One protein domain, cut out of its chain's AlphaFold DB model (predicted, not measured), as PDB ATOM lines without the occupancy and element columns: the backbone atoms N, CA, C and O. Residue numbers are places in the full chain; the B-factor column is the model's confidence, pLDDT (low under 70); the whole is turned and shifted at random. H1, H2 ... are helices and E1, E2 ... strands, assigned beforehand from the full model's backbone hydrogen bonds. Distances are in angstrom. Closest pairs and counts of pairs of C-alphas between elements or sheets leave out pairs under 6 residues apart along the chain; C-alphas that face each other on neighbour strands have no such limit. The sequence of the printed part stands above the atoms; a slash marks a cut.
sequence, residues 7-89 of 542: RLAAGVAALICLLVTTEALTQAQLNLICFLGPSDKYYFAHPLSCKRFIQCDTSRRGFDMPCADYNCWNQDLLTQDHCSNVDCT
ATOM      1  N   ARG A   7     206.622 154.780  87.985       32.66
ATOM      2  CA  ARG A   7     205.918 153.809  88.849       32.66
ATOM      3  C   ARG A   7     206.757 152.584  89.233       32.66
ATOM      4  O   ARG A   7     206.450 151.939  90.228       32.66
ATOM      5  N   LEU A   8     207.819 152.279  88.484       37.50
ATOM      6  CA  LEU A   8     208.717 151.156  88.789       37.50
ATOM      7  C   LEU A   8     209.684 151.454  89.947       37.50
ATOM      8  O   LEU A   8     210.052 150.527  90.657       37.50
ATOM      9  N   ALA A   9     210.044 152.721  90.187       45.81
ATOM     10  CA  ALA A   9     210.921 153.100  91.298       45.81
ATOM     11  C   ALA A   9     210.222 152.970  92.665       45.81
ATOM     12  O   ALA A   9     210.795 152.404  93.591       45.81
ATOM     13  N   ALA A  10     208.957 153.395  92.765       41.75
ATOM     14  CA  ALA A  10     208.179 153.319  94.006       41.75
ATOM     15  C   ALA A  10     207.908 151.869  94.459       41.75
ATOM     16  O   ALA A  10     208.030 151.551  95.636       41.75
ATOM     17  N   GLY A  11     207.605 150.962  93.518       40.28
ATOM     18  CA  GLY A  11     207.373 149.544  93.834       40.28
ATOM     19  C   GLY A  11     208.635 148.782  94.253       40.28
ATOM     20  O   GLY A  11     208.550 147.832  95.025       40.28
ATOM     21  N   VAL A  12     209.812 149.201  93.772       48.06
ATOM     22  CA  VAL A  12     211.108 148.635  94.180       48.06
ATOM     23  C   VAL A  12     211.544 149.196  95.536       48.06
ATOM     24  O   VAL A  12     212.046 148.430  96.351       48.06
ATOM     25  N   ALA A  13     211.285 150.478  95.817       46.03
ATOM     26  CA  ALA A  13     211.520 151.077  97.133       46.03
ATOM     27  C   ALA A  13     210.688 150.388  98.231       46.03
ATOM     28  O   ALA A  13     211.257 149.927  99.214       46.03
ATOM     29  N   ALA A  14     209.382 150.182  98.010       45.72
ATOM     30  CA  ALA A  14     208.506 149.496  98.969       45.72
ATOM     31  C   ALA A  14     208.941 148.043  99.261       45.72
ATOM     32  O   ALA A  14     208.933 147.599 100.408       45.72
ATOM     33  N   LEU A  15     209.393 147.302  98.239       48.41
ATOM     34  CA  LEU A  15     209.896 145.931  98.414       48.41
ATOM     35  C   LEU A  15     211.260 145.879  99.134       48.41
ATOM     36  O   LEU A  15     211.609 144.859  99.725       48.41
ATOM     37  N   ILE A  16     212.046 146.957  99.053       49.25
ATOM     38  CA  ILE A  16     213.346 147.100  99.717       49.25
ATOM     39  C   ILE A  16     213.165 147.546 101.175       49.25
ATOM     40  O   ILE A  16     213.839 146.986 102.036       49.25
ATOM     41  N   CYS A  17     212.222 148.447 101.473       46.97
ATOM     42  CA  CYS A  17     211.922 148.900 102.838       46.97
ATOM     43  C   CYS A  17     211.471 147.759 103.767       46.97
ATOM     44  O   CYS A  17     211.847 147.739 104.933       46.97
ATOM     45  N   LEU A  18     210.751 146.754 103.252       46.50
ATOM     46  CA  LEU A  18     210.286 145.601 104.044       46.50
ATOM     47  C   LEU A  18     211.406 144.660 104.541       46.50
ATOM     48  O   LEU A  18     211.126 143.730 105.296       46.50
ATOM     49  N   LEU A  19     212.657 144.842 104.101       47.50
ATOM     50  CA  LEU A  19     213.750 143.886 104.336       47.50
ATOM     51  C   LEU A  19     215.007 144.492 104.972       47.50
ATOM     52  O   LEU A  19     215.974 143.759 105.188       47.50
ATOM     53  N   VAL A  20     215.040 145.798 105.234       45.16
ATOM     54  CA  VAL A  20     216.287 146.498 105.556       45.16
ATOM     55  C   VAL A  20     216.228 147.080 106.966       45.16
ATOM     56  O   VAL A  20     215.528 148.046 107.223       45.16
ATOM     57  N   THR A  21     216.994 146.483 107.879       50.25
ATOM     58  CA  THR A  21     217.203 146.968 109.256       50.25
ATOM     59  C   THR A  21     218.529 147.728 109.418       50.25
ATOM     60  O   THR A  21     218.974 147.968 110.536       50.25
ATOM     61  N   THR A  22     219.217 148.057 108.316       55.44
ATOM     62  CA  THR A  22     220.561 148.671 108.311       55.44
ATOM     63  C   THR A  22     220.729 149.618 107.123       55.44
ATOM     64  O   THR A  22     220.161 149.343 106.080       55.44
ATOM     65  N   GLU A  23     221.597 150.636 107.177       62.38
ATOM     66  CA  GLU A  23     221.895 151.513 106.014       62.38
ATOM     67  C   GLU A  23     222.420 150.778 104.749       62.38
ATOM     68  O   GLU A  23     222.643 151.412 103.719       62.38
ATOM     69  N   ALA A  24     222.665 149.462 104.801       68.06
ATOM     70  CA  ALA A  24     223.232 148.671 103.713       68.06
ATOM     71  C   ALA A  24     222.180 147.831 102.970       68.06
ATOM     72  O   ALA A  24     221.474 147.013 103.565       68.06
ATOM     73  N   LEU A  25     222.147 147.957 101.640       78.00
ATOM     74  CA  LEU A  25     221.391 147.054 100.772       78.00
ATOM     75  C   LEU A  25     222.098 145.702 100.624       78.00
ATOM     76  O   LEU A  25     223.320 145.615 100.487       78.00
ATOM     77  N   THR A  26     221.322 144.622 100.569       85.50
ATOM     78  CA  THR A  26     221.853 143.297 100.231       85.50
ATOM     79  C   THR A  26     222.310 143.247  98.772       85.50
ATOM     80  O   THR A  26     221.760 143.914  97.893       85.50
ATOM     81  N   GLN A  27     223.258 142.359  98.464       87.88
ATOM     82  CA  GLN A  27     223.724 142.156  97.088       87.88
ATOM     83  C   GLN A  27     222.585 141.800  96.114       87.88
ATOM     84  O   GLN A  27     222.628 142.171  94.942       87.88
ATOM     85  N   ALA A  28     221.553 141.092  96.586       86.12
ATOM     86  CA  ALA A  28     220.380 140.764  95.781       86.12
ATOM     87  C   ALA A  28     219.571 142.016  95.407       86.12
ATOM     88  O   ALA A  28     219.173 142.152  94.252       86.12
ATOM     89  N   GLN A  29     219.383 142.945  96.349       86.00
ATOM     90  CA  GLN A  29     218.696 144.221  96.111       86.00
ATOM     91  C   GLN A  29     219.499 145.123  95.167       86.00
ATOM     92  O   GLN A  29     218.938 145.645  94.206       86.00
ATOM     93  N   LEU A  30     220.818 145.226  95.366       88.62
ATOM     94  CA  LEU A  30     221.711 145.966  94.465       88.62
ATOM     95  C   LEU A  30     221.624 145.433  93.024       88.62
ATOM     96  O   LEU A  30     221.436 146.195  92.076       88.62
ATOM     97  N   ASN A  31     221.693 144.109  92.855       89.62
ATOM     98  CA  ASN A  31     221.561 143.472  91.544       89.62
ATOM     99  C   ASN A  31     220.171 143.690  90.933       89.62
ATOM    100  O   ASN A  31     220.061 143.893  89.725       89.62
ATOM    101  N   LEU A  32     219.111 143.656  91.746       87.81
ATOM    102  CA  LEU A  32     217.744 143.890  91.283       87.81
ATOM    103  C   LEU A  32     217.576 145.311  90.732       87.81
ATOM    104  O   LEU A  32     217.015 145.474  89.650       87.81
ATOM    105  N   ILE A  33     218.108 146.320  91.428       84.88
ATOM    106  CA  ILE A  33     218.097 147.718  90.969       84.88
ATOM    107  C   ILE A  33     218.825 147.836  89.628       84.88
ATOM    108  O   ILE A  33     218.266 148.365  88.668       84.88
ATOM    109  N   CYS A  34     220.023 147.260  89.523       86.62
ATOM    110  CA  CYS A  34     220.781 147.264  88.276       86.62
ATOM    111  C   CYS A  34     220.062 146.543  87.135       86.62
ATOM    112  O   CYS A  34     220.145 146.979  85.987       86.62
ATOM    113  N   PHE A  35     219.349 145.456  87.430       87.81
ATOM    114  CA  PHE A  35     218.612 144.679  86.440       87.81
ATOM    115  C   PHE A  35     217.364 145.409  85.925       87.81
ATOM    116  O   PHE A  35     217.113 145.410  84.721       87.81
ATOM    117  N   LEU A  36     216.598 146.036  86.823       84.75
ATOM    118  CA  LEU A  36     215.362 146.754  86.490       84.75
ATOM    119  C   LEU A  36     215.612 148.164  85.935       84.75
ATOM    120  O   LEU A  36     214.738 148.724  85.269       84.75
ATOM    121  N   GLY A  37     216.783 148.742  86.201       78.44
ATOM    122  CA  GLY A  37     217.164 150.069  85.734       78.44
ATOM    123  C   GLY A  37     217.337 150.173  84.206       78.44
ATOM    124  O   GLY A  37     217.609 149.168  83.531       78.44
ATOM    125  N   PRO A  38     217.219 151.388  83.631       80.44
ATOM    126  CA  PRO A  38     217.473 151.635  82.209       80.44
ATOM    127  C   PRO A  38     218.848 151.112  81.775       80.44
ATOM    128  O   PRO A  38     219.819 151.215  82.517       80.44
ATOM    129  N   SER A  39     218.941 150.526  80.578       74.88
ATOM    130  CA  SER A  39     220.188 149.913  80.082       74.88
ATOM    131  C   SER A  39     221.324 150.898  79.819       74.88
ATOM    132  O   SER A  39     222.466 150.476  79.682       74.88
ATOM    133  N   ASP A  40     220.999 152.178  79.700       75.81
ATOM    134  CA  ASP A  40     221.898 153.306  79.471       75.81
ATOM    135  C   ASP A  40     222.325 154.010  80.771       75.81
ATOM    136  O   ASP A  40     223.074 154.981  80.713       75.81
ATOM    137  N   LYS A  41     221.885 153.531  81.945       74.62
ATOM    138  CA  LYS A  41     222.292 154.064  83.251       74.62
ATOM    139  C   LYS A  41     223.104 153.045  84.043       74.62
ATOM    140  O   LYS A  41     222.648 151.933  84.298       74.62
ATOM    141  N   TYR A  42     224.286 153.469  84.482       80.81
ATOM    142  CA  TYR A  42     225.196 152.675  85.316       80.81
ATOM    143  C   TYR A  42     225.257 153.146  86.771       80.81
ATOM    144  O   TYR A  42     225.905 152.504  87.586       80.81
ATOM    145  N   TYR A  43     224.590 154.248  87.102       81.75
ATOM    146  CA  TYR A  43     224.626 154.866  88.422       81.75
ATOM    147  C   TYR A  43     223.207 155.194  88.867       81.75
ATOM    148  O   TYR A  43     222.399 155.697  88.078       81.75
ATOM    149  N   PHE A  44     222.902 154.866  90.117       79.50
ATOM    150  CA  PHE A  44     221.590 155.047  90.721       79.50
ATOM    151  C   PHE A  44     221.755 155.643  92.116       79.50
ATOM    152  O   PHE A  44     222.676 155.279  92.848       79.50
ATOM    153  N   ALA A  45     220.840 156.539  92.483       77.56
ATOM    154  CA  ALA A  45     220.760 157.062  93.836       77.56
ATOM    155  C   ALA A  45     220.526 155.923  94.839       77.56
ATOM    156  O   ALA A  45     219.811 154.958  94.541       77.56
ATOM    157  N   HIS A  46     221.129 156.029  96.021       79.06
ATOM    158  CA  HIS A  46     220.894 155.063  97.086       79.06
ATOM    159  C   HIS A  46     219.588 155.414  97.823       79.06
ATOM    160  O   HIS A  46     219.429 156.548  98.272       79.06
ATOM    161  N   PRO A  47     218.644 154.466  97.972       74.50
ATOM    162  CA  PRO A  47     217.286 154.766  98.437       74.50
ATOM    163  C   PRO A  47     217.190 155.121  99.928       74.50
ATOM    164  O   PRO A  47     216.214 155.735 100.336       74.50
ATOM    165  N   LEU A  48     218.179 154.722 100.732       75.00
ATOM    166  CA  LEU A  48     218.136 154.821 102.201       75.00
ATOM    167  C   LEU A  48     219.293 155.634 102.795       75.00
ATOM    168  O   LEU A  48     219.459 155.674 104.006       75.00
ATOM    169  N   SER A  49     220.170 156.211 101.969       78.38
ATOM    170  CA  SER A  49     221.367 156.883 102.488       78.38
ATOM    171  C   SER A  49     221.991 157.801 101.453       78.38
ATOM    172  O   SER A  49     222.424 157.336 100.403       78.38
ATOM    173  N   CYS A  50     222.142 159.086 101.773       78.31
ATOM    174  CA  CYS A  50     222.907 159.994 100.921       78.31
ATOM    175  C   CYS A  50     224.416 159.699 100.927       78.31
ATOM    176  O   CYS A  50     225.135 160.159 100.038       78.31
ATOM    177  N   LYS A  51     224.907 158.911 101.894       80.62
ATOM    178  CA  LYS A  51     226.326 158.554 102.037       80.62
ATOM    179  C   LYS A  51     226.783 157.561 100.973       80.62
ATOM    180  O   LYS A  51     227.971 157.264 100.893       80.62
ATOM    181  N   ARG A  52     225.870 157.007 100.170       81.50
ATOM    182  CA  ARG A  52     226.191 155.974  99.183       81.50
ATOM    183  C   ARG A  52     225.494 156.214  97.853       81.50
ATOM    184  O   ARG A  52     224.535 156.974  97.774       81.50
ATOM    185  N   PHE A  53     225.967 155.551  96.809       83.06
ATOM    186  CA  PHE A  53     225.238 155.391  95.552       83.06
ATOM    187  C   PHE A  53     225.440 153.981  95.011       83.06
ATOM    188  O   PHE A  53     226.370 153.277  95.401       83.06
ATOM    189  N   ILE A  54     224.577 153.564  94.094       85.31
ATOM    190  CA  ILE A  54     224.633 152.230  93.502       85.31
ATOM    191  C   ILE A  54     225.286 152.334  92.126       85.31
ATOM    192  O   ILE A  54     224.761 152.998  91.231       85.31
ATOM    193  N   GLN A  55     226.416 151.657  91.942       87.44
ATOM    194  CA  GLN A  55     227.069 151.481  90.647       87.44
ATOM    195  C   GLN A  55     226.706 150.120  90.055       87.44
ATOM    196  O   GLN A  55     226.790 149.103  90.729       87.44
ATOM    197  N   CYS A  56     226.369 150.076  88.776       87.75
ATOM    198  CA  CYS A  56     226.112 148.850  88.040       87.75
ATOM    199  C   CYS A  56     227.254 148.569  87.068       87.75
ATOM    200  O   CYS A  56     227.715 149.471  86.369       87.75
ATOM    201  N   ASP A  57     227.690 147.314  86.981       87.69
ATOM    202  CA  ASP A  57     228.579 146.884  85.901       87.69
ATOM    203  C   ASP A  57     227.805 146.470  84.637       87.69
ATOM    204  O   ASP A  57     226.573 146.404  84.586       87.69
ATOM    205  N   THR A  58     228.557 146.138  83.587       85.56
ATOM    206  CA  THR A  58     228.021 145.655  82.306       85.56
ATOM    207  C   THR A  58     227.261 144.332  82.413       85.56
ATOM    208  O   THR A  58     226.494 143.996  81.512       85.56
ATOM    209  N   SER A  59     227.441 143.586  83.504       88.81
ATOM    210  CA  SER A  59     226.747 142.329  83.792       88.81
ATOM    211  C   SER A  59     225.512 142.524  84.678       88.81
ATOM    212  O   SER A  59     224.954 141.533  85.151       88.81
ATOM    213  N   ARG A  60     225.068 143.773  84.892       87.12
ATOM    214  CA  ARG A  60     223.933 144.129  85.765       87.12
ATOM    215  C   ARG A  60     224.153 143.736  87.230       87.12
ATOM    216  O   ARG A  60     223.186 143.545  87.966       87.12
ATOM    217  N   ARG A  61     225.408 143.618  87.669       90.81
ATOM    218  CA  ARG A  61     225.740 143.465  89.087       90.81
ATOM    219  C   ARG A  61     225.857 144.842  89.723       90.81
ATOM    220  O   ARG A  61     226.502 145.715  89.148       90.81
ATOM    221  N   GLY A  62     225.234 145.018  90.884       89.12
ATOM    222  CA  GLY A  62     225.287 146.267  91.637       89.12
ATOM    223  C   GLY A  62     226.404 146.288  92.672       89.12
ATOM    224  O   GLY A  62     226.714 145.265  93.280       89.12
ATOM    225  N   PHE A  63     226.983 147.458  92.883       87.31
ATOM    226  CA  PHE A  63     228.024 147.748  93.855       87.31
ATOM    227  C   PHE A  63     227.589 148.966  94.653       87.31
ATOM    228  O   PHE A  63     227.141 149.958  94.083       87.31
ATOM    229  N   ASP A  64     227.710 148.865  95.967       86.62
ATOM    230  CA  ASP A  64     227.431 149.967  96.873       86.62
ATOM    231  C   ASP A  64     228.697 150.818  97.021       86.62
ATOM    232  O   ASP A  64     229.762 150.293  97.362       86.62
ATOM    233  N   MET A  65     228.602 152.105  96.700       85.06
ATOM    234  CA  MET A  65     229.742 153.015  96.598       85.06
ATOM    235  C   MET A  65     229.685 154.053  97.723       85.06
ATOM    236  O   MET A  65     228.930 155.026  97.620       85.06
ATOM    237  N   PRO A  66     230.456 153.862  98.809       83.88
ATOM    238  CA  PRO A  66     230.388 154.728  99.973       83.88
ATOM    239  C   PRO A  66     231.171 156.027  99.778       83.88
ATOM    240  O   PRO A  66     232.194 156.088  99.095       83.88
ATOM    241  N   CYS A  67     230.678 157.057 100.442       78.88
ATOM    242  CA  CYS A  67     231.390 158.277 100.762       78.88
ATOM    243  C   CYS A  67     232.201 158.079 102.057       78.88
ATOM    244  O   CYS A  67     231.957 157.130 102.805       78.88
ATOM    245  N   ALA A  68     233.162 158.962 102.338       73.38
ATOM    246  CA  ALA A  68     233.805 158.983 103.652       73.38
ATOM    247  C   ALA A  68     232.779 159.326 104.747       73.38
ATOM    248  O   ALA A  68     231.766 159.973 104.465       73.38
ATOM    249  N   ASP A  69     233.053 158.933 105.993       71.06
ATOM    250  CA  ASP A  69     232.183 159.263 107.123       71.06
ATOM    251  C   ASP A  69     231.888 160.768 107.168       71.06
ATOM    252  O   ASP A  69     232.727 161.596 106.799       71.06
ATOM    253  N   TYR A  70     230.664 161.110 107.575       70.94
ATOM    254  CA  TYR A  70     230.159 162.488 107.636       70.94
ATOM    255  C   TYR A  70     230.115 163.230 106.297       70.94
ATOM    256  O   TYR A  70     229.972 164.449 106.284       70.94
ATOM    257  N   ASN A  71     230.204 162.525 105.168       77.50
ATOM    258  CA  ASN A  71     230.038 163.100 103.841       77.50
ATOM    259  C   ASN A  71     228.867 162.432 103.100       77.50
ATOM    260  O   ASN A  71     228.576 161.250 103.295       77.50
ATOM    261  N   CYS A  72     228.205 163.189 102.229       78.88
ATOM    262  CA  CYS A  72     227.132 162.710 101.369       78.88
ATOM    263  C   CYS A  72     227.353 163.086  99.907       78.88
ATOM    264  O   CYS A  72     227.956 164.111  99.574       78.88
ATOM    265  N   TRP A  73     226.825 162.233  99.034       76.75
ATOM    266  CA  TRP A  73     226.702 162.504  97.614       76.75
ATOM    267  C   TRP A  73     225.460 163.346  97.347       76.75
ATOM    268  O   TRP A  73     224.410 163.146  97.963       76.75
ATOM    269  N   ASN A  74     225.547 164.221  96.349       74.25
ATOM    270  CA  ASN A  74     224.357 164.819  95.766       74.25
ATOM    271  C   ASN A  74     223.631 163.768  94.904       74.25
ATOM    272  O   ASN A  74     224.025 163.509  93.765       74.25
ATOM    273  N   GLN A  75     222.585 163.158  95.469       71.19
ATOM    274  CA  GLN A  75     221.834 162.053  94.860       71.19
ATOM    275  C   GLN A  75     221.170 162.430  93.526       71.19
ATOM    276  O   GLN A  75     221.068 161.585  92.634       71.19
ATOM    277  N   ASP A  76     220.816 163.702  93.333       65.12
ATOM    278  CA  ASP A  76     220.183 164.186  92.100       65.12
ATOM    279  C   ASP A  76     221.162 164.236  90.915       65.12
ATOM    280  O   ASP A  76     220.772 164.056  89.756       65.12
ATOM    281  N   LEU A  77     222.457 164.427  91.191       64.81
ATOM    282  CA  LEU A  77     223.505 164.530  90.167       64.81
ATOM    283  C   LEU A  77     224.053 163.168  89.712       64.81
ATOM    284  O   LEU A  77     224.774 163.090  88.716       64.81
ATOM    285  N   LEU A  78     223.685 162.075  90.384       65.12
ATOM    286  CA  LEU A  78     224.234 160.734  90.145       65.12
ATOM    287  C   LEU A  78     223.618 159.999  88.938       65.12
ATOM    288  O   LEU A  78     223.720 158.780  88.840       65.12
ATOM    289  N   THR A  79     222.980 160.701  87.991       55.03
ATOM    290  CA  THR A  79     222.103 160.056  86.991       55.03
ATOM    291  C   THR A  79     222.488 160.189  85.511       55.03
ATOM    292  O   THR A  79     221.694 159.771  84.665       55.03
ATOM    293  N   GLN A  80     223.691 160.658  85.165       50.88
ATOM    294  CA  GLN A  80     224.185 160.692  83.771       50.88
ATOM    295  C   GLN A  80     225.721 160.805  83.717       50.88
ATOM    296  O   GLN A  80     226.246 161.905  83.839       50.88
ATOM    297  N   ASP A  81     226.445 159.687  83.559       49.38
ATOM    298  CA  ASP A  81     227.900 159.613  83.274       49.38
ATOM    299  C   ASP A  81     228.845 160.539  84.094       49.38
ATOM    300  O   ASP A  81     229.992 160.771  83.717       49.38
ATOM    301  N   HIS A  82     228.398 161.047  85.251       50.09
ATOM    302  CA  HIS A  82     229.028 162.150  85.992       50.09
ATOM    303  C   HIS A  82     229.838 161.711  87.221       50.09
ATOM    304  O   HIS A  82     230.120 162.526  88.095       50.09
ATOM    305  N   CYS A  83     230.307 160.460  87.279       48.41
ATOM    306  CA  CYS A  83     231.224 160.025  88.346       48.41
ATOM    307  C   CYS A  83     232.546 160.814  88.405       48.41
ATOM    308  O   CYS A  83     233.304 160.638  89.349       48.41
ATOM    309  N   SER A  84     232.846 161.661  87.416       47.69
ATOM    310  CA  SER A  84     234.066 162.473  87.385       47.69
ATOM    311  C   SER A  84     233.906 163.913  87.900       47.69
ATOM    312  O   SER A  84     234.917 164.601  87.969       47.69
ATOM    313  N   ASN A  85     232.699 164.372  88.273       50.19
ATOM    314  CA  ASN A  85     232.445 165.798  88.564       50.19
ATOM    315  C   ASN A  85     231.586 166.097  89.813       50.19
ATOM    316  O   ASN A  85     231.247 167.259  90.034       50.19
ATOM    317  N   VAL A  86     231.203 165.102  90.621       56.16
ATOM    318  CA  VAL A  86     230.449 165.337  91.867       56.16
ATOM    319  C   VAL A  86     231.321 164.906  93.035       56.16
ATOM    320  O   VAL A  86     231.532 163.713  93.220       56.16
ATOM    321  N   ASP A  87     231.850 165.861  93.796       65.69
ATOM    322  CA  ASP A  87     232.605 165.557  95.010       65.69
ATOM    323  C   ASP A  87     231.651 165.230  96.163       65.69
ATOM    324  O   ASP A  87     230.615 165.873  96.348       65.69
ATOM    325  N   CYS A  88     232.029 164.230  96.955       74.38
ATOM    326  CA  CYS A  88     231.483 163.999  98.285       74.38
ATOM    327  C   CYS A  88     231.648 165.256  99.142       74.38
ATOM    328  O   CYS A  88     232.767 165.748  99.308       74.38
ATOM    329  N   THR A  89     230.556 165.759  99.714       75.31
ATOM    330  CA  THR A  89     230.590 166.947 100.574       75.31
ATOM    331  C   THR A  89     230.185 166.608 101.991       75.31
ATOM    332  O   THR A  89     229.321 165.761 102.198       75.31
TER     333      THR A  89
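AT A GLANCE: This is residues 7 to 89 of the 542 residues of the protein "zonadhesin" of Lingula unguis (UniProt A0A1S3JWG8). Look for a small sheet, E1 E2 E3, with H2 across one face, H1 farther out beside H2, and unnamed residues 67 to 89 winding past the side away from the helices. H2 and the antiparallel meander, each strand neighbouring the one before, make two layers, helix over sheet. The 83 printed residues, 34 in named elements, run H1 H2 E1 E2 E3, class mixed; compact, radius of gyration of the C-alphas 12.2 A, spans 30 by 30 by 22 A.

HOW THE PARTS SIT: H1, residues 7 to 17, is close to but not clearly touching H2, residues 27 to 36, and runs opposite ways at 6 degrees, a shallow tilt; the closest C-alphas, Ile 16 and Gln 29, are 7.1 A apart. Between E1, residues 43 to 45, and E2, residues 52 to 56, find N 44 and O 54 at 2.9 A; between E2 and E3, residues 62 to 66, N 55 and O 63 at 2.8 A. H2's closest C-alpha pair with E3 is Leu 30 and Gly 62, 4.6 A. O i to N i+4 pairs are within hydrogen-bond range throughout H2, 6 of 7 in H1.

IN THESE COORDINATES: From C-alpha 7 at (205.918, 153.809, 88.849) H1 runs 16.0 A; H2 runs 14.3 A, E1 7.0 A, E2 13.2 A and E3 12.9 A, to C-alpha 66 at (230.388, 154.728, 99.973).

THE WHOLE: The C-alphas farthest apart, Leu 18 and Asn 85, are 33.7 A apart; the printed part has no cut and no long link between named elements. Residues 7 to 24 and 76 to 87 have pLDDT under 70.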